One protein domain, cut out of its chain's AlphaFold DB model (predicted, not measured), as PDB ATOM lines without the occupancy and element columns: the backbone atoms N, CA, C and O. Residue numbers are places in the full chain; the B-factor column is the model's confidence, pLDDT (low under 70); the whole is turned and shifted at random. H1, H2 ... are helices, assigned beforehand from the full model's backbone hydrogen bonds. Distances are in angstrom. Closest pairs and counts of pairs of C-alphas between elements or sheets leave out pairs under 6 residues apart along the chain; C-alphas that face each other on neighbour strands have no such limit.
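Overview. This is residues 70 to 212 of the 212 residues of the protein "Putative ethanolamine transporter" of Escherichia coli (UniProt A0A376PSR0). One long, kinked helix, H6, runs most of the length of the domain; H7 folds back beside it, and on another side H4 and H5, joined end to end, run along it the opposite way. The short helices H2 and H3 pack on H4, and the sharply kinked H1 crosses H3 at the outside, far from H6. The printed part has 143 residues with seven named helices, H1 to H7 in order, and no named strand; the class is all helix. It is compact, with a radius of gyration of the C-alphas of 15.5 A and spans of 52 by 35 by 27 A.

Along the chain. H1, residues 70 to 86, begins at C-alpha 70 (72.492, -21.355, 149.178), measures 22.1 A and has a kink of 70 degrees near residue 77. H2 is residues 93 to 98 and H3 residues 105 to 112. H4, residues 117 to 129, measures 17.0 A, and H5, residues 131 to 145, 20.5 A. H6, residues 148 to 178, measures 45.1 A from C-alpha 148 (80.221, -37.761, 114.173), with a kink of 40 degrees near residue 166. H7, residues 192 to 211, measures 27.4 A, has a kink of 40 degrees near residue 201 and ends at C-alpha 211 (72.189, -15.068, 115.169).

Arrangement. H2 is the hub, touching five helices. It touches H4 at a shallow tilt of 20 degrees, the same way; the closest C-alphas, of Gly 96 and Gly 128, are 3.7 A apart. H3 and H4 form a hairpin, closest at the C-alphas of Phe 106 and Gly 124, 4.0 A. H1 touches H3, with the C-alphas of Ala 73 and Leu 112 closest at 6.2 A. H4, H6 and H7 form an up-and-down bundle, each running against the one before. H4 touches H6 with residues 122 to 127 alone, closest at the C-alphas of Ile 126 and Cys 169, 6.2 A. H6 and H7 form a hairpin at a shallow tilt of 13 degrees, with the C-alphas of Val 163 and Ala 206 closest at 4.7 A. H5 and H6 form another, closest at the C-alphas of Met 131 and Ile 165, 6.9 A. H5 and H7 are apart. Every O i to N i+4 pair is within hydrogen-bond range in H2 and H3; the counts are 10 of 13 in H1, 6 of 9 in H4, 8 of 11 in H5, 22 of 27 in H6 and 14 of 16 in H7.

Size, cuts and confidence. The C-alphas farthest apart, of Ser 149 and Gly 185, are 52.9 A apart. The printed part has no cut. The link from H6 to H7, residues 179 to 191, is long; in it residues 182 to 183 pair antiparallel with residues 186 to 187. The mean pLDDT of the printed part is 91.0, and residue 212, the chain's last, is under 70.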
ATOM      1  N   PRO A  70      72.101 -22.577 148.465       84.44
ATOM      2  CA  PRO A  70      72.492 -21.355 149.178       84.44
ATOM      3  C   PRO A  70      73.921 -20.903 148.867       84.44
ATOM      4  O   PRO A  70      74.188 -19.713 148.719       84.44
ATOM      5  N   VAL A  71      74.852 -21.852 148.728       90.12
ATOM      6  CA  VAL A  71      76.255 -21.555 148.405       90.12
ATOM      7  C   VAL A  71      76.363 -20.990 146.992       90.12
ATOM      8  O   VAL A  71      77.021 -19.975 146.784       90.12
ATOM      9  N   LEU A  72      75.683 -21.607 146.024       87.44
ATOM     10  CA  LEU A  72      75.633 -21.129 144.645       87.44
ATOM     11  C   LEU A  72      74.989 -19.746 144.559       87.44
ATOM     12  O   LEU A  72      75.531 -18.875 143.886       87.44
ATOM     13  N   ALA A  73      73.885 -19.517 145.272       84.88
ATOM     14  CA  ALA A  73      73.253 -18.206 145.339       84.88
ATOM     15  C   ALA A  73      74.187 -17.153 145.953       84.88
ATOM     16  O   ALA A  73      74.273 -16.044 145.436       84.88
ATOM     17  N   HIS A  74      74.949 -17.497 146.993       88.38
ATOM     18  CA  HIS A  74      75.909 -16.581 147.606       88.38
ATOM     19  C   HIS A  74      77.105 -16.263 146.695       88.38
ATOM     20  O   HIS A  74      77.543 -15.118 146.627       88.38
ATOM     21  N   VAL A  75      77.628 -17.262 145.980       90.19
ATOM     22  CA  VAL A  75      78.802 -17.108 145.106       90.19
ATOM     23  C   VAL A  75      78.444 -16.410 143.794       90.19
ATOM     24  O   VAL A  75      79.184 -15.541 143.337       90.19
ATOM     25  N   LEU A  76      77.321 -16.778 143.176       86.50
ATOM     26  CA  LEU A  76      76.892 -16.241 141.881       86.50
ATOM     27  C   LEU A  76      76.062 -14.961 142.030       86.50
ATOM     28  O   LEU A  76      76.068 -14.115 141.136       86.50
ATOM     29  N   GLY A  77      75.384 -14.788 143.167       86.12
ATOM     30  CA  GLY A  77      74.500 -13.662 143.464       86.12
ATOM     31  C   GLY A  77      75.093 -12.278 143.185       86.12
ATOM     32  O   GLY A  77      74.423 -11.500 142.510       86.12
ATOM     33  N   PRO A  78      76.343 -11.964 143.590       90.50
ATOM     34  CA  PRO A  78      76.954 -10.653 143.348       90.50
ATOM     35  C   PRO A  78      77.014 -10.231 141.876       90.50
ATOM     36  O   PRO A  78      77.091  -9.040 141.590       90.50
ATOM     37  N   VAL A  79      76.991 -11.189 140.945       91.81
ATOM     38  CA  VAL A  79      76.990 -10.927 139.499       91.81
ATOM     39  C   VAL A  79      75.595 -11.118 138.914       91.81
ATOM     40  O   VAL A  79      75.121 -10.275 138.160       91.81
ATOM     41  N   ILE A  80      74.918 -12.212 139.263       90.44
ATOM     42  CA  ILE A  80      73.639 -12.586 138.656       90.44
ATOM     43  C   ILE A  80      72.509 -11.651 139.082       90.44
ATOM     44  O   ILE A  80      71.746 -11.210 138.227       90.44
ATOM     45  N   ILE A  81      72.414 -11.316 140.372       91.62
ATOM     46  CA  ILE A  81      71.344 -10.460 140.897       91.62
ATOM     47  C   ILE A  81      71.315  -9.104 140.180       91.62
ATOM     48  O   ILE A  81      70.300  -8.814 139.547       91.62
ATOM     49  N   PRO A  82      72.405  -8.306 140.159       92.69
ATOM     50  CA  PRO A  82      72.358  -7.000 139.509       92.69
ATOM     51  C   PRO A  82      72.112  -7.109 138.002       92.69
ATOM     52  O   PRO A  82      71.412  -6.272 137.442       92.69
ATOM     53  N   VAL A  83      72.643  -8.134 137.325       93.44
ATOM     54  CA  VAL A  83      72.427  -8.319 135.881       93.44
ATOM     55  C   VAL A  83      70.956  -8.574 135.563       93.44
ATOM     56  O   VAL A  83      70.414  -7.940 134.660       93.44
ATOM     57  N   TYR A  84      70.300  -9.473 136.296       93.00
ATOM     58  CA  TYR A  84      68.897  -9.796 136.048       93.00
ATOM     59  C   TYR A  84      67.971  -8.649 136.470       93.00
ATOM     60  O   TYR A  84      67.080  -8.290 135.702       93.00
ATOM     61  N   GLU A  85      68.238  -7.998 137.605       92.75
ATOM     62  CA  GLU A  85      67.461  -6.838 138.059       92.75
ATOM     63  C   GLU A  85      67.572  -5.645 137.098       92.75
ATOM     64  O   GLU A  85      66.568  -4.991 136.821       92.75
ATOM     65  N   MET A  86      68.753  -5.391 136.511       92.62
ATOM     66  CA  MET A  86      68.920  -4.366 135.466       92.62
ATOM     67  C   MET A  86      68.075  -4.648 134.220       92.62
ATOM     68  O   MET A  86      67.618  -3.715 133.562       92.62
ATOM     69  N   LEU A  87      67.855  -5.925 133.891       91.00
ATOM     70  CA  LEU A  87      66.974  -6.347 132.800       91.00
ATOM     71  C   LEU A  87      65.486  -6.325 133.195       91.00
ATOM     72  O   LEU A  87      64.632  -6.621 132.360       91.00
ATOM     73  N   GLY A  88      65.166  -5.988 134.450       90.38
ATOM     74  CA  GLY A  88      63.819  -6.051 135.014       90.38
ATOM     75  C   GLY A  88      63.341  -7.473 135.326       90.38
ATOM     76  O   GLY A  88      62.169  -7.663 135.635       90.38
ATOM     77  N   ALA A  89      64.220  -8.473 135.240       94.44
ATOM     78  CA  ALA A  89      63.905  -9.870 135.498       94.44
ATOM     79  C   ALA A  89      64.292 -10.279 136.924       94.44
ATOM     80  O   ALA A  89      65.222  -9.749 137.528       94.44
ATOM     81  N   ASN A  90      63.602 -11.281 137.455       96.00
ATOM     82  CA  ASN A  90      63.939 -11.873 138.736       96.00
ATOM     83  C   ASN A  90      65.219 -12.736 138.596       96.00
ATOM     84  O   ASN A  90      65.304 -13.546 137.662       96.00
ATOM     85  N   PRO A  91      66.197 -12.636 139.519       94.38
ATOM     86  CA  PRO A  91      67.437 -13.420 139.472       94.38
ATOM     87  C   PRO A  91      67.225 -14.938 139.438       94.38
ATOM     88  O   PRO A  91      68.069 -15.669 138.918       94.38
ATOM     89  N   SER A  92      66.084 -15.434 139.930       94.69
ATOM     90  CA  SER A  92      65.735 -16.857 139.867       94.69
ATOM     91  C   SER A  92      65.729 -17.413 138.448       94.69
ATOM     92  O   SER A  92      66.018 -18.598 138.285       94.69
ATOM     93  N   MET A  93      65.484 -16.599 137.416       95.62
ATOM     94  CA  MET A  93      65.507 -17.020 136.008       95.62
ATOM     95  C   MET A  93      66.863 -17.585 135.566       95.62
ATOM     96  O   MET A  93      66.920 -18.430 134.670       95.62
ATOM     97  N   PHE A  94      67.953 -17.187 136.224       92.62
ATOM     98  CA  PHE A  94      69.269 -17.780 136.004       92.62
ATOM     99  C   PHE A  94      69.289 -19.282 136.313       92.62
ATOM    100  O   PHE A  94      69.840 -20.070 135.545       92.62
ATOM    101  N   ALA A  95      68.637 -19.694 137.403       91.06
ATOM    102  CA  ALA A  95      68.616 -21.088 137.825       91.06
ATOM    103  C   ALA A  95      67.952 -21.992 136.779       91.06
ATOM    104  O   ALA A  95      68.553 -22.983 136.380       91.06
ATOM    105  N   GLY A  96      66.759 -21.625 136.296       89.75
ATOM    106  CA  GLY A  96      66.037 -22.386 135.269       89.75
ATOM    107  C   GLY A  96      66.689 -22.339 133.884       89.75
ATOM    108  O   GLY A  96      66.474 -23.239 133.074       89.75
ATOM    109  N   THR A  97      67.508 -21.316 133.610       89.12
ATOM    110  CA  THR A  97      68.314 -21.241 132.381       89.12
ATOM    111  C   THR A  97      69.401 -22.311 132.390       89.12
ATOM    112  O   THR A  97      69.601 -22.988 131.388       89.12
ATOM    113  N   LEU A  98      70.108 -22.464 133.512       83.44
ATOM    114  CA  LEU A  98      71.298 -23.309 133.587       83.44
ATOM    115  C   LEU A  98      70.995 -24.745 134.018       83.44
ATOM    116  O   LEU A  98      71.580 -25.676 133.478       83.44
ATOM    117  N   LEU A  99      70.125 -24.931 135.009       88.38
ATOM    118  CA  LEU A  99      69.895 -26.215 135.661       88.38
ATOM    119  C   LEU A  99      68.484 -26.720 135.393       88.38
ATOM    120  O   LEU A  99      67.508 -25.969 135.438       88.38
ATOM    121  N   ALA A 100      68.381 -28.027 135.166       90.62
ATOM    122  CA  ALA A 100      67.093 -28.690 135.058       90.62
ATOM    123  C   ALA A 100      66.339 -28.665 136.397       90.62
ATOM    124  O   ALA A 100      66.942 -28.630 137.478       90.62
ATOM    125  N   CYS A 101      65.008 -28.688 136.326       90.12
ATOM    126  CA  CYS A 101      64.126 -28.650 137.493       90.12
ATOM    127  C   CYS A 101      64.401 -29.802 138.480       90.12
ATOM    128  O   CYS A 101      64.360 -29.598 139.694       90.12
ATOM    129  N   ASP A 102      64.771 -30.970 137.955       84.88
ATOM    130  CA  ASP A 102      65.120 -32.210 138.652       84.88
ATOM    131  C   ASP A 102      66.614 -32.337 139.002       84.88
ATOM    132  O   ASP A 102      66.995 -33.228 139.754       84.88
ATOM    133  N   MET A 103      67.462 -31.427 138.517       84.50
ATOM    134  CA  MET A 103      68.886 -31.332 138.867       84.50
ATOM    135  C   MET A 103      69.158 -30.210 139.876       84.50
ATOM    136  O   MET A 103      70.264 -29.684 139.968       84.50
ATOM    137  N   GLY A 104      68.134 -29.803 140.627       85.19
ATOM    138  CA  GLY A 104      68.236 -28.770 141.652       85.19
ATOM    139  C   GLY A 104      68.042 -27.335 141.170       85.19
ATOM    140  O   GLY A 104      68.076 -26.421 141.995       85.19
ATOM    141  N   GLY A 105      67.751 -27.121 139.880       90.06
ATOM    142  CA  GLY A 105      67.375 -25.808 139.349       90.06
ATOM    143  C   GLY A 105      66.154 -25.224 140.062       90.06
ATOM    144  O   GLY A 105      66.122 -24.031 140.349       90.06
ATOM    145  N   PHE A 106      65.203 -26.070 140.470       92.31
ATOM    146  CA  PHE A 106      64.050 -25.643 141.262       92.31
ATOM    147  C   PHE A 106      64.432 -25.094 142.648       92.31
ATOM    148  O   PHE A 106      63.870 -24.092 143.090       92.31
ATOM    149  N   PHE A 107      65.396 -25.716 143.337       90.88
ATOM    150  CA  PHE A 107      65.853 -25.264 144.656       90.88
ATOM    151  C   PHE A 107      66.708 -24.000 144.559       90.88
ATOM    152  O   PHE A 107      66.531 -23.082 145.355       90.88
ATOM    153  N   LEU A 108      67.577 -23.913 143.549       90.81
ATOM    154  CA  LEU A 108      68.353 -22.702 143.294       90.81
ATOM    155  C   LEU A 108      67.452 -21.525 142.888       90.81
ATOM    156  O   LEU A 108      67.662 -20.408 143.353       90.81
ATOM    157  N   ALA A 109      66.418 -21.772 142.076       94.19
ATOM    158  CA  ALA A 109      65.424 -20.762 141.725       94.19
ATOM    159  C   ALA A 109      64.712 -20.228 142.971       94.19
ATOM    160  O   ALA A 109      64.507 -19.025 143.076       94.19
ATOM    161  N   LYS A 110      64.381 -21.102 143.931       93.00
ATOM    162  CA  LYS A 110      63.767 -20.700 145.203       93.00
ATOM    163  C   LYS A 110      64.640 -19.712 145.967       93.00
ATOM    164  O   LYS A 110      64.139 -18.705 146.455       93.00
ATOM    165  N   GLU A 111      65.928 -20.020 146.063       91.25
ATOM    166  CA  GLU A 111      66.894 -19.213 146.806       91.25
ATOM    167  C   GLU A 111      67.115 -17.847 146.141       91.25
ATOM    168  O   GLU A 111      67.106 -16.813 146.801       91.25
ATOM    169  N   LEU A 112      67.234 -17.829 144.809       92.19
ATOM    170  CA  LEU A 112      67.445 -16.610 144.025       92.19
ATOM    171  C   LEU A 112      66.175 -15.772 143.819       92.19
ATOM    172  O   LEU A 112      66.269 -14.631 143.377       92.19
ATOM    173  N   ALA A 113      64.992 -16.313 144.118       92.88
ATOM    174  CA  ALA A 113      63.732 -15.607 143.904       92.88
ATOM    175  C   ALA A 113      63.485 -14.463 144.893       92.88
ATOM    176  O   ALA A 113      62.608 -13.635 144.644       92.88
ATOM    177  N   GLY A 114      64.211 -14.419 146.017       87.81
ATOM    178  CA  GLY A 114      64.074 -13.346 147.006       87.81
ATOM    179  C   GLY A 114      62.682 -13.262 147.646       87.81
ATOM    180  O   GLY A 114      62.262 -12.192 148.070       87.81
ATOM    181  N   GLY A 115      61.947 -14.379 147.693       89.44
ATOM    182  CA  GLY A 115      60.576 -14.443 148.215       89.44
ATOM    183  C   GLY A 115      59.470 -14.303 147.161       89.44
ATOM    184  O   GLY A 115      58.305 -14.519 147.494       89.44
ATOM    185  N   ASP A 116      59.803 -14.023 145.898       93.88
ATOM    186  CA  ASP A 116      58.834 -14.043 144.797       93.88
ATOM    187  C   ASP A 116      58.490 -15.488 144.402       93.88
ATOM    188  O   ASP A 116      59.186 -16.159 143.634       93.88
ATOM    189  N   VAL A 117      57.385 -15.986 144.953       94.88
ATOM    190  CA  VAL A 117      56.921 -17.359 144.729       94.88
ATOM    191  C   VAL A 117      56.545 -17.607 143.265       94.88
ATOM    192  O   VAL A 117      56.775 -18.704 142.753       94.88
ATOM    193  N   ALA A 118      55.994 -16.610 142.570       95.00
ATOM    194  CA  ALA A 118      55.594 -16.759 141.177       95.00
ATOM    195  C   ALA A 118      56.824 -16.837 140.264       95.00
ATOM    196  O   ALA A 118      56.886 -17.727 139.414       95.00
ATOM    197  N   ALA A 119      57.837 -15.992 140.479       95.69
ATOM    198  CA  ALA A 119      59.099 -16.073 139.746       95.69
ATOM    199  C   ALA A 119      59.850 -17.383 140.029       95.69
ATOM    200  O   ALA A 119      60.343 -18.017 139.094       95.69
ATOM    201  N   TRP A 120      59.860 -17.844 141.286       95.50
ATOM    202  CA  TRP A 120      60.415 -19.150 141.647       95.50
ATOM    203  C   TRP A 120      59.763 -20.283 140.853       95.50
ATOM    204  O   TRP A 120      60.468 -21.066 140.218       95.50
ATOM    205  N   LEU A 121      58.430 -20.380 140.869       95.62
ATOM    206  CA  LEU A 121      57.723 -21.438 140.149       95.62
ATOM    207  C   LEU A 121      57.892 -21.310 138.634       95.62
ATOM    208  O   LEU A 121      58.069 -22.316 137.949       95.62
ATOM    209  N   TYR A 122      57.871 -20.085 138.112       96.38
ATOM    210  CA  TYR A 122      58.049 -19.825 136.690       96.38
ATOM    211  C   TYR A 122      59.439 -20.265 136.210       96.38
ATOM    212  O   TYR A 122      59.554 -21.060 135.277       96.38
ATOM    213  N   SER A 123      60.496 -19.830 136.898       96.25
ATOM    214  CA  SER A 123      61.867 -20.237 136.592       96.25
ATOM    215  C   SER A 123      62.080 -21.731 136.824       96.25
ATOM    216  O   SER A 123      62.540 -22.451 135.944       96.25
ATOM    217  N   GLY A 124      61.732 -22.216 138.015       94.00
ATOM    218  CA  GLY A 124      62.083 -23.552 138.470       94.00
ATOM    219  C   GLY A 124      61.292 -24.669 137.793       94.00
ATOM    220  O   GLY A 124      61.844 -25.747 137.607       94.00
ATOM    221  N   LEU A 125      60.025 -24.437 137.428       94.62
ATOM    222  CA  LEU A 125      59.174 -25.467 136.820       94.62
ATOM    223  C   LEU A 125      58.987 -25.284 135.319       94.62
ATOM    224  O   LEU A 125      58.999 -26.280 134.606       94.62
ATOM    225  N   ILE A 126      58.796 -24.060 134.822       95.69
ATOM    226  CA  ILE A 126      58.537 -23.848 133.391       95.69
ATOM    227  C   ILE A 126      59.864 -23.744 132.648       95.69
ATOM    228  O   ILE A 126      60.189 -24.626 131.854       95.69
ATOM    229  N   LEU A 127      60.671 -22.722 132.949       95.94
ATOM    230  CA  LEU A 127      61.952 -22.537 132.265       95.94
ATOM    231  C   LEU A 127      62.907 -23.708 132.543       95.94
ATOM    232  O   LEU A 127      63.490 -24.262 131.613       95.94
ATOM    233  N   GLY A 128      62.997 -24.138 133.801       94.56
ATOM    234  CA  GLY A 128      63.836 -25.246 134.252       94.56
ATOM    235  C   GLY A 128      63.435 -26.613 133.699       94.56
ATOM    236  O   GLY A 128      64.250 -27.524 133.747       94.56
ATOM    237  N   SER A 129      62.233 -26.777 133.138       94.00
ATOM    238  CA  SER A 129      61.841 -28.011 132.430       94.00
ATOM    239  C   SER A 129      62.070 -27.935 130.919       94.00
ATOM    240  O   SER A 129      61.880 -28.924 130.218       94.00
ATOM    241  N   MET A 130      62.472 -26.773 130.401       94.50
ATOM    242  CA  MET A 130      62.727 -26.559 128.977       94.50
ATOM    243  C   MET A 130      64.212 -26.301 128.717       94.50
ATOM    244  O   MET A 130      64.869 -27.060 128.006       94.50
ATOM    245  N   MET A 131      64.758 -25.237 129.306       92.38
ATOM    246  CA  MET A 131      66.118 -24.776 129.037       92.38
ATOM    247  C   MET A 131      67.154 -25.583 129.805       92.38
ATOM    248  O   MET A 131      68.060 -26.136 129.184       92.38
ATOM    249  N   GLY A 132      66.953 -25.741 131.114       89.50
ATOM    250  CA  GLY A 132      67.789 -26.568 131.978       89.50
ATOM    251  C   GLY A 132      68.128 -27.940 131.376       89.50
ATOM    252  O   GLY A 132      69.293 -28.171 131.049       89.50
ATOM    253  N   PRO A 133      67.156 -28.846 131.144       90.88
ATOM    254  CA  PRO A 133      67.441 -30.179 130.615       90.88
ATOM    255  C   PRO A 133      68.078 -30.134 129.228       90.88
ATOM    256  O   PRO A 133      68.921 -30.973 128.928       90.88
ATOM    257  N   THR A 134      67.765 -29.138 128.398       90.88
ATOM    258  CA  THR A 134      68.424 -28.998 127.094       90.88
ATOM    259  C   THR A 134      69.935 -28.803 127.262       90.88
ATOM    260  O   THR A 134      70.720 -29.492 126.608       90.88
ATOM    261  N   ILE A 135      70.348 -27.914 128.172       88.19
ATOM    262  CA  ILE A 135      71.758 -27.566 128.387       88.19
ATOM    263  C   ILE A 135      72.506 -28.657 129.154       88.19
ATOM    264  O   ILE A 135      73.575 -29.082 128.716       88.19
ATOM    265  N   VAL A 136      71.970 -29.116 130.289       86.06
ATOM    266  CA  VAL A 136      72.705 -30.025 131.190       86.06
ATOM    267  C   VAL A 136      72.467 -31.506 130.925       86.06
ATOM    268  O   VAL A 136      73.210 -32.334 131.447       86.06
ATOM    269  N   PHE A 137      71.483 -31.861 130.096       85.31
ATOM    270  CA  PHE A 137      71.163 -33.259 129.809       85.31
ATOM    271  C   PHE A 137      71.181 -33.580 128.314       85.31
ATOM    272  O   PHE A 137      72.020 -34.364 127.872       85.31
ATOM    273  N   SER A 138      70.313 -32.963 127.509       88.81
ATOM    274  CA  SER A 138      70.159 -33.315 126.094       88.81
ATOM    275  C   SER A 138      71.449 -33.124 125.301       88.81
ATOM    276  O   SER A 138      71.832 -34.034 124.572       88.81
ATOM    277  N   ILE A 139      72.150 -31.993 125.461       90.56
ATOM    278  CA  ILE A 139      73.411 -31.744 124.745       90.56
ATOM    279  C   ILE A 139      74.508 -32.746 125.158       90.56
ATOM    280  O   ILE A 139      75.027 -33.424 124.265       90.56
ATOM    281  N   PRO A 140      74.872 -32.902 126.452       86.69
ATOM    282  CA  PRO A 140      75.939 -33.823 126.845       86.69
ATOM    283  C   PRO A 140      75.641 -35.282 126.500       86.69
ATOM    284  O   PRO A 140      76.504 -35.973 125.955       86.69
ATOM    285  N   VAL A 141      74.419 -35.750 126.779       89.00
ATOM    286  CA  VAL A 141      74.028 -37.146 126.540       89.00
ATOM    287  C   VAL A 141      73.998 -37.442 125.045       89.00
ATOM    288  O   VAL A 141      74.574 -38.438 124.610       89.00
ATOM    289  N   ALA A 142      73.392 -36.565 124.237       90.12
ATOM    290  CA  ALA A 142      73.333 -36.782 122.798       90.12
ATOM    291  C   ALA A 142      74.727 -36.743 122.161       90.12
ATOM    292  O   ALA A 142      75.043 -37.615 121.360       90.12
ATOM    293  N   LEU A 143      75.597 -35.802 122.549       90.31
ATOM    294  CA  LEU A 143      76.972 -35.749 122.035       90.31
ATOM    295  C   LEU A 143      77.817 -36.968 122.430       90.31
ATOM    296  O   LEU A 143      78.723 -37.331 121.680       90.31
ATOM    297  N   GLY A 144      77.530 -37.590 123.577       87.50
ATOM    298  CA  GLY A 144      78.204 -38.807 124.031       87.50
ATOM    299  C   GLY A 144      77.825 -40.068 123.248       87.50
ATOM    300  O   GLY A 144      78.602 -41.019 123.234       87.50
ATOM    301  N   ILE A 145      76.657 -40.076 122.596       92.88
ATOM    302  CA  ILE A 145      76.098 -41.261 121.921       92.88
ATOM    303  C   ILE A 145      76.093 -41.103 120.390       92.88
ATOM    304  O   ILE A 145      76.212 -42.093 119.673       92.88
ATOM    305  N   ILE A 146      75.950 -39.878 119.872       94.19
ATOM    306  CA  ILE A 146      75.715 -39.621 118.446       94.19
ATOM    307  C   ILE A 146      76.946 -39.873 117.566       94.19
ATOM    308  O   ILE A 146      78.085 -39.556 117.927       94.19
ATOM    309  N   GLU A 147      76.705 -40.361 116.349       95.75
ATOM    310  CA  GLU A 147      77.746 -40.504 115.338       95.75
ATOM    311  C   GLU A 147      78.305 -39.134 114.896       95.75
ATOM    312  O   GLU A 147      77.568 -38.144 114.812       95.75
ATOM    313  N   PRO A 148      79.612 -39.031 114.571       93.00
ATOM    314  CA  PRO A 148      80.221 -37.761 114.173       93.00
ATOM    315  C   PRO A 148      79.559 -37.076 112.968       93.00
ATOM    316  O   PRO A 148      79.514 -35.846 112.932       93.00
ATOM    317  N   SER A 149      79.031 -37.846 112.012       95.06
ATOM    318  CA  SER A 149      78.303 -37.349 110.835       95.06
ATOM    319  C   SER A 149      77.011 -36.614 111.191       95.06
ATOM    320  O   SER A 149      76.642 -35.663 110.502       95.06
ATOM    321  N   ASP A 150      76.364 -36.994 112.295       95.44
ATOM    322  CA  ASP A 150      75.036 -36.496 112.661       95.44
ATOM    323  C   ASP A 150      75.068 -35.328 113.650       95.44
ATOM    324  O   ASP A 150      74.043 -34.697 113.922       95.44
ATOM    325  N   ARG A 151      76.258 -34.948 114.134       93.25
ATOM    326  CA  ARG A 151      76.446 -33.819 115.063       93.25
ATOM    327  C   ARG A 151      75.841 -32.516 114.553       93.25
ATOM    328  O   ARG A 151      75.328 -31.727 115.343       93.25
ATOM    329  N   ARG A 152      75.868 -32.291 113.236       93.19
ATOM    330  CA  ARG A 152      75.246 -31.111 112.624       93.19
ATOM    331  C   ARG A 152      73.729 -31.111 112.805       93.19
ATOM    332  O   ARG A 152      73.169 -30.069 113.133       93.19
ATOM    333  N   TYR A 153      73.068 -32.249 112.600       93.31
ATOM    334  CA  TYR A 153      71.617 -32.356 112.766       93.31
ATOM    335  C   TYR A 153      71.213 -32.205 114.230       93.31
ATOM    336  O   TYR A 153      70.252 -31.497 114.521       93.31
ATOM    337  N   LEU A 154      71.998 -32.780 115.147       92.88
ATOM    338  CA  LEU A 154      71.813 -32.572 116.582       92.88
ATOM    339  C   LEU A 154      71.915 -31.093 116.954       92.88
ATOM    340  O   LEU A 154      71.012 -30.571 117.600       92.88
ATOM    341  N   ALA A 155      72.981 -30.412 116.524       90.50
ATOM    342  CA  ALA A 155      73.161 -28.993 116.805       90.50
ATOM    343  C   ALA A 155      71.975 -28.174 116.278       90.50
ATOM    344  O   ALA A 155      71.382 -27.414 117.030       90.50
ATOM    345  N   LEU A 156      71.562 -28.383 115.024       92.00
ATOM    346  CA  LEU A 156      70.412 -27.680 114.447       92.00
ATOM    347  C   LEU A 156      69.113 -27.935 115.223       92.00
ATOM    348  O   LEU A 156      68.370 -26.989 115.478       92.00
ATOM    349  N   GLY A 157      68.851 -29.179 115.628       93.19
ATOM    350  CA  GLY A 157      67.671 -29.528 116.421       93.19
ATOM    351  C   GLY A 157      67.671 -28.871 117.802       93.19
ATOM    352  O   GLY A 157      66.663 -28.303 118.214       93.19
ATOM    353  N   VAL A 158      68.815 -28.884 118.490       92.44
ATOM    354  CA  VAL A 158      68.986 -28.229 119.796       92.44
ATOM    355  C   VAL A 158      68.811 -26.716 119.679       92.44
ATOM    356  O   VAL A 158      68.072 -26.130 120.467       92.44
ATOM    357  N   LEU A 159      69.446 -26.082 118.688       91.25
ATOM    358  CA  LEU A 159      69.340 -24.638 118.459       91.25
ATOM    359  C   LEU A 159      67.890 -24.242 118.151       91.25
ATOM    360  O   LEU A 159      67.371 -23.308 118.758       91.25
ATOM    361  N   ALA A 160      67.208 -24.991 117.279       92.25
ATOM    362  CA  ALA A 160      65.789 -24.783 116.997       92.25
ATOM    363  C   ALA A 160      64.935 -24.916 118.268       92.25
ATOM    364  O   ALA A 160      64.075 -24.074 118.522       92.25
ATOM    365  N   GLY A 161      65.221 -25.921 119.102       92.00
ATOM    366  CA  GLY A 161      64.600 -26.087 120.413       92.00
ATOM    367  C   GLY A 161      64.772 -24.843 121.281       92.00
ATOM    368  O   GLY A 161      63.772 -24.247 121.677       92.00
ATOM    369  N   ILE A 162      66.015 -24.396 121.492       91.88
ATOM    370  CA  ILE A 162      66.354 -23.221 122.314       91.88
ATOM    371  C   ILE A 162      65.627 -21.961 121.837       91.88
ATOM    372  O   ILE A 162      65.048 -21.242 122.651       91.88
ATOM    373  N   VAL A 163      65.588 -21.718 120.525       93.00
ATOM    374  CA  VAL A 163      64.912 -20.546 119.943       93.00
ATOM    375  C   VAL A 163      63.402 -20.558 120.212       93.00
ATOM    376  O   VAL A 163      62.791 -19.499 120.353       93.00
ATOM    377  N   THR A 164      62.788 -21.736 120.339       93.88
ATOM    378  CA  THR A 164      61.351 -21.868 120.642       93.88
ATOM    379  C   THR A 164      61.013 -21.856 122.137       93.88
ATOM    380  O   THR A 164      59.839 -21.717 122.489       93.88
ATOM    381  N   ILE A 165      62.007 -21.928 123.034       95.06
ATOM    382  CA  ILE A 165      61.788 -21.926 124.493       95.06
ATOM    383  C   ILE A 165      60.994 -20.706 124.982       95.06
ATOM    384  O   ILE A 165      60.054 -20.918 125.751       95.06
ATOM    385  N   PRO A 166      61.275 -19.458 124.548       94.31
ATOM    386  CA  PRO A 166      60.488 -18.298 124.964       94.31
ATOM    387  C   PRO A 166      58.988 -18.460 124.689       94.31
ATOM    388  O   PRO A 166      58.161 -18.116 125.530       94.31
ATOM    389  N   ILE A 167      58.627 -19.058 123.549       94.38
ATOM    390  CA  ILE A 167      57.228 -19.303 123.173       94.38
ATOM    391  C   ILE A 167      56.583 -20.289 124.152       94.38
ATOM    392  O   ILE A 167      55.481 -20.043 124.642       94.38
ATOM    393  N   GLY A 168      57.279 -21.380 124.485       94.81
ATOM    394  CA  GLY A 168      56.789 -22.339 125.476       94.81
ATOM    395  C   GLY A 168      56.721 -21.756 126.889       94.81
ATOM    396  O   GLY A 168      55.768 -22.032 127.610       94.81
ATOM    397  N   CYS A 169      57.652 -20.873 127.260       95.12
ATOM    398  CA  CYS A 169      57.627 -20.165 128.539       95.12
ATOM    399  C   CYS A 169      56.447 -19.182 128.632       95.12
ATOM    400  O   CYS A 169      55.824 -19.083 129.691       95.12
ATOM    401  N   ILE A 170      56.090 -18.488 127.544       94.94
ATOM    402  CA  ILE A 170      54.867 -17.670 127.487       94.94
ATOM    403  C   ILE A 170      53.638 -18.565 127.631       94.94
ATOM    404  O   ILE A 170      52.791 -18.300 128.479       94.94
ATOM    405  N   ALA A 171      53.537 -19.629 126.829       95.50
ATOM    406  CA  ALA A 171      52.386 -20.527 126.856       95.50
ATOM    407  C   ALA A 171      52.197 -21.166 128.244       95.50
ATOM    408  O   ALA A 171      51.097 -21.133 128.793       95.50
ATOM    409  N   GLY A 172      53.276 -21.673 128.844       94.44
ATOM    410  CA  GLY A 172      53.276 -22.233 130.195       94.44
ATOM    411  C   GLY A 172      52.915 -21.196 131.257       94.44
ATOM    412  O   GLY A 172      52.111 -21.484 132.140       94.44
ATOM    413  N   GLY A 173      53.438 -19.971 131.138       94.00
ATOM    414  CA  GLY A 173      53.088 -18.860 132.020       94.00
ATOM    415  C   GLY A 173      51.604 -18.515 131.953       94.00
ATOM    416  O   GLY A 173      50.953 -18.432 132.989       94.00
ATOM    417  N   LEU A 174      51.049 -18.383 130.745       94.31
ATOM    418  CA  LEU A 174      49.627 -18.098 130.532       94.31
ATOM    419  C   LEU A 174      48.738 -19.203 131.108       94.31
ATOM    420  O   LEU A 174      47.755 -18.905 131.777       94.31
ATOM    421  N   VAL A 175      49.094 -20.474 130.909       93.88
ATOM    422  CA  VAL A 175      48.374 -21.592 131.537       93.88
ATOM    423  C   VAL A 175      48.463 -21.501 133.062       93.88
ATOM    424  O   VAL A 175      47.445 -21.661 133.737       93.88
ATOM    425  N   ALA A 176      49.636 -21.184 133.617       92.19
ATOM    426  CA  ALA A 176      49.825 -21.031 135.059       92.19
ATOM    427  C   ALA A 176      48.947 -19.913 135.653       92.19
ATOM    428  O   ALA A 176      48.398 -20.109 136.739       92.19
ATOM    429  N   MET A 177      48.715 -18.810 134.923       91.69
ATOM    430  CA  MET A 177      47.799 -17.734 135.346       91.69
ATOM    431  C   MET A 177      46.381 -18.239 135.636       91.69
ATOM    432  O   MET A 177      45.740 -17.783 136.579       91.69
ATOM    433  N   TYR A 178      45.890 -19.188 134.837       89.19
ATOM    434  CA  TYR A 178      44.527 -19.718 134.951       89.19
ATOM    435  C   TYR A 178      44.444 -21.039 135.723       89.19
ATOM    436  O   TYR A 178      43.350 -21.555 135.940       89.19
ATOM    437  N   SER A 179      45.580 -21.593 136.155       85.81
ATOM    438  CA  SER A 179      45.634 -22.909 136.803       85.81
ATOM    439  C   SER A 179      45.281 -22.881 138.293       85.81
ATOM    440  O   SER A 179      45.147 -23.943 138.898       85.81
ATOM    441  N   GLY A 180      45.141 -21.697 138.903       84.88
ATOM    442  CA  GLY A 180      44.800 -21.567 140.324       84.88
ATOM    443  C   GLY A 180      45.842 -22.208 141.247       84.88
ATOM    444  O   GLY A 180      45.482 -22.843 142.235       84.88
ATOM    445  N   VAL A 181      47.127 -22.092 140.895       87.12
ATOM    446  CA  VAL A 181      48.234 -22.696 141.652       87.12
ATOM    447  C   VAL A 181      48.270 -22.123 143.066       87.12
ATOM    448  O   VAL A 181      48.177 -20.911 143.256       87.12
ATOM    449  N   GLN A 182      48.432 -22.991 144.065       87.50
ATOM    450  CA  GLN A 182      48.537 -22.597 145.467       87.50
ATOM    451  C   GLN A 182      49.779 -23.209 146.112       87.50
ATOM    452  O   GLN A 182      50.071 -24.388 145.914       87.50
ATOM    453  N   ILE A 183      50.471 -22.425 146.937       86.00
ATOM    454  CA  ILE A 183      51.524 -22.909 147.833       86.00
ATOM    455  C   ILE A 183      51.104 -22.592 149.261       86.00
ATOM    456  O   ILE A 183      50.786 -21.451 149.582       86.00
ATOM    457  N   ASN A 184      51.105 -23.603 150.134       84.44
ATOM    458  CA  ASN A 184      50.721 -23.465 151.545       84.44
ATOM    459  C   ASN A 184      49.333 -22.814 151.743       84.44
ATOM    460  O   ASN A 184      49.122 -22.050 152.682       84.44
ATOM    461  N   GLY A 185      48.395 -23.090 150.831       81.38
ATOM    462  CA  GLY A 185      47.043 -22.524 150.852       81.38
ATOM    463  C   GLY A 185      46.941 -21.064 150.392       81.38
ATOM    464  O   GLY A 185      45.844 -20.514 150.409       81.38
ATOM    465  N   GLN A 186      48.046 -20.440 149.969       85.50
ATOM    466  CA  GLN A 186      48.049 -19.106 149.369       85.50
ATOM    467  C   GLN A 186      48.074 -19.215 147.838       85.50
ATOM    468  O   GLN A 186      48.883 -19.987 147.308       85.50
ATOM    469  N   PRO A 187      47.210 -18.480 147.113       88.19
ATOM    470  CA  PRO A 187      47.248 -18.446 145.659       88.19
ATOM    471  C   PRO A 187      48.539 -17.789 145.172       88.19
ATOM    472  O   PRO A 187      48.979 -16.773 145.706       88.19
ATOM    473  N   VAL A 188      49.143 -18.385 144.149       91.31
ATOM    474  CA  VAL A 188      50.299 -17.821 143.458       91.31
ATOM    475  C   VAL A 188      49.791 -17.095 142.223       91.31
ATOM    476  O   VAL A 188      49.301 -17.716 141.280       91.31
ATOM    477  N   GLU A 189      49.895 -15.771 142.236       90.38
ATOM    478  CA  GLU A 189      49.457 -14.944 141.119       90.38
ATOM    479  C   GLU A 189      50.574 -14.797 140.087       90.38
ATOM    480  O   GLU A 189      51.550 -14.071 140.276       90.38
ATOM    481  N   PHE A 190      50.411 -15.472 138.953       92.81
ATOM    482  CA  PHE A 190      51.229 -15.213 137.776       92.81
ATOM    483  C   PHE A 190      50.640 -14.005 137.048       92.81
ATOM    484  O   PHE A 190      49.539 -14.074 136.503       92.81
ATOM    485  N   THR A 191      51.345 -12.876 137.050       92.81
ATOM    486  CA  THR A 191      50.922 -11.694 136.289       92.81
ATOM    487  C   THR A 191      51.532 -11.706 134.892       92.81
ATOM    488  O   THR A 191      52.622 -12.235 134.666       92.81
ATOM    489  N   PHE A 192      50.858 -11.062 133.940       92.62
ATOM    490  CA  PHE A 192      51.387 -10.918 132.583       92.62
ATOM    491  C   PHE A 192      52.729 -10.166 132.563       92.62
ATOM    492  O   PHE A 192      53.637 -10.530 131.819       92.62
ATOM    493  N   ALA A 193      52.881  -9.162 133.434       92.31
ATOM    494  CA  ALA A 193      54.131  -8.427 133.598       92.31
ATOM    495  C   ALA A 193      55.269  -9.340 134.082       92.31
ATOM    496  O   ALA A 193      56.352  -9.304 133.505       92.31
ATOM    497  N   LEU A 194      55.003 -10.199 135.073       93.94
ATOM    498  CA  LEU A 194      55.979 -11.161 135.585       93.94
ATOM    499  C   LEU A 194      56.453 -12.111 134.484       93.94
ATOM    500  O   LEU A 194      57.653 -12.324 134.347       93.94
ATOM    501  N   ILE A 195      55.532 -12.648 133.682       94.38
ATOM    502  CA  ILE A 195      55.865 -13.561 132.579       94.38
ATOM    503  C   ILE A 195      56.745 -12.849 131.546       94.38
ATOM    504  O   ILE A 195      57.807 -13.352 131.190       94.38
ATOM    505  N   LEU A 196      56.333 -11.665 131.082       93.25
ATOM    506  CA  LEU A 196      57.063 -10.952 130.036       93.25
ATOM    507  C   LEU A 196      58.431 -10.446 130.498       93.25
ATOM    508  O   LEU A 196      59.399 -10.593 129.756       93.25
ATOM    509  N   MET A 197      58.534  -9.882 131.704       93.31
ATOM    510  CA  MET A 197      59.809  -9.369 132.215       93.31
ATOM    511  C   MET A 197      60.812 -10.493 132.461       93.31
ATOM    512  O   MET A 197      61.962 -10.406 132.035       93.31
ATOM    513  N   ASN A 198      60.368 -11.604 133.051       94.38
ATOM    514  CA  ASN A 198      61.231 -12.762 133.266       94.38
ATOM    515  C   ASN A 198      61.616 -13.488 131.973       94.38
ATOM    516  O   ASN A 198      62.592 -14.237 131.955       94.38
ATOM    517  N   MET A 199      60.895 -13.255 130.876       92.62
ATOM    518  CA  MET A 199      61.255 -13.781 129.565       92.62
ATOM    519  C   MET A 199      62.373 -12.966 128.886       92.62
ATOM    520  O   MET A 199      63.047 -13.501 128.009       92.62
ATOM    521  N   ILE A 200      62.628 -11.712 129.285       93.00
ATOM    522  CA  ILE A 200      63.645 -10.853 128.644       93.00
ATOM    523  C   ILE A 200      65.025 -11.538 128.577       93.00
ATOM    524  O   ILE A 200      65.573 -11.628 127.475       93.00
ATOM    525  N   PRO A 201      65.581 -12.100 129.671       90.75
ATOM    526  CA  PRO A 201      66.867 -12.794 129.612       90.75
ATOM    527  C   PRO A 201      66.840 -14.012 128.679       90.75
ATOM    528  O   PRO A 201      67.790 -14.250 127.936       90.75
ATOM    529  N   VAL A 202      65.731 -14.758 128.667       91.50
ATOM    530  CA  VAL A 202      65.560 -15.960 127.834       91.50
ATOM    531  C   VAL A 202      65.498 -15.590 126.350       91.50
ATOM    532  O   VAL A 202      66.107 -16.262 125.519       91.50
ATOM    533  N   LEU A 203      64.812 -14.496 126.007       92.44
ATOM    534  CA  LEU A 203      64.774 -13.957 124.648       92.44
ATOM    535  C   LEU A 203      66.149 -13.503 124.177       92.44
ATOM    536  O   LEU A 203      66.500 -13.772 123.035       92.44
ATOM    537  N   ILE A 204      66.930 -12.846 125.039       90.44
ATOM    538  CA  ILE A 204      68.298 -12.442 124.698       90.44
ATOM    539  C   ILE A 204      69.120 -13.677 124.325       90.44
ATOM    540  O   ILE A 204      69.733 -13.696 123.260       90.44
ATOM    541  N   VAL A 205      69.075 -14.735 125.142       87.12
ATOM    542  CA  VAL A 205      69.770 -15.995 124.839       87.12
ATOM    543  C   VAL A 205      69.269 -16.597 123.524       87.12
ATOM    544  O   VAL A 205      70.078 -16.935 122.667       87.12
ATOM    545  N   ALA A 206      67.954 -16.684 123.320       88.69
ATOM    546  CA  ALA A 206      67.374 -17.230 122.095       88.69
ATOM    547  C   ALA A 206      67.780 -16.442 120.836       88.69
ATOM    548  O   ALA A 206      68.096 -17.045 119.814       88.69
ATOM    549  N   VAL A 207      67.811 -15.107 120.904       89.75
ATOM    550  CA  VAL A 207      68.220 -14.240 119.787       89.75
ATOM    551  C   VAL A 207      69.710 -14.383 119.495       89.75
ATOM    552  O   VAL A 207      70.077 -14.505 118.330       89.75
ATOM    553  N   LEU A 208      70.563 -14.419 120.524       88.06
ATOM    554  CA  LEU A 208      72.000 -14.653 120.351       88.06
ATOM    555  C   LEU A 208      72.256 -16.003 119.671       88.06
ATOM    556  O   LEU A 208      72.998 -16.078 118.700       88.06
ATOM    557  N   VAL A 209      71.564 -17.045 120.129       85.19
ATOM    558  CA  VAL A 209      71.641 -18.396 119.561       85.19
ATOM    559  C   VAL A 209      71.123 -18.445 118.118       85.19
ATOM    560  O   VAL A 209      71.671 -19.171 117.292       85.19
ATOM    561  N   ALA A 210      70.084 -17.673 117.792       83.62
ATOM    562  CA  ALA A 210      69.554 -17.582 116.435       83.62
ATOM    563  C   ALA A 210      70.487 -16.822 115.476       83.62
ATOM    564  O   ALA A 210      70.481 -17.106 114.277       83.62
ATOM    565  N   TRP A 211      71.259 -15.855 115.981       80.25
ATOM    566  CA  TRP A 211      72.189 -15.068 115.169       80.25
ATOM    567  C   TRP A 211      73.518 -15.770 114.878       80.25
ATOM    568  O   TRP A 211      74.084 -15.509 113.813       80.25
ATOM    569  N   GLY A 212      73.957 -16.689 115.742       59.12
ATOM    570  CA  GLY A 212      75.163 -17.501 115.550       59.12
ATOM    571  C   GLY A 212      76.265 -17.183 116.544       59.12
ATOM    572  O   GLY A 212      76.808 -16.059 116.479       59.12
TER     573      GLY A 212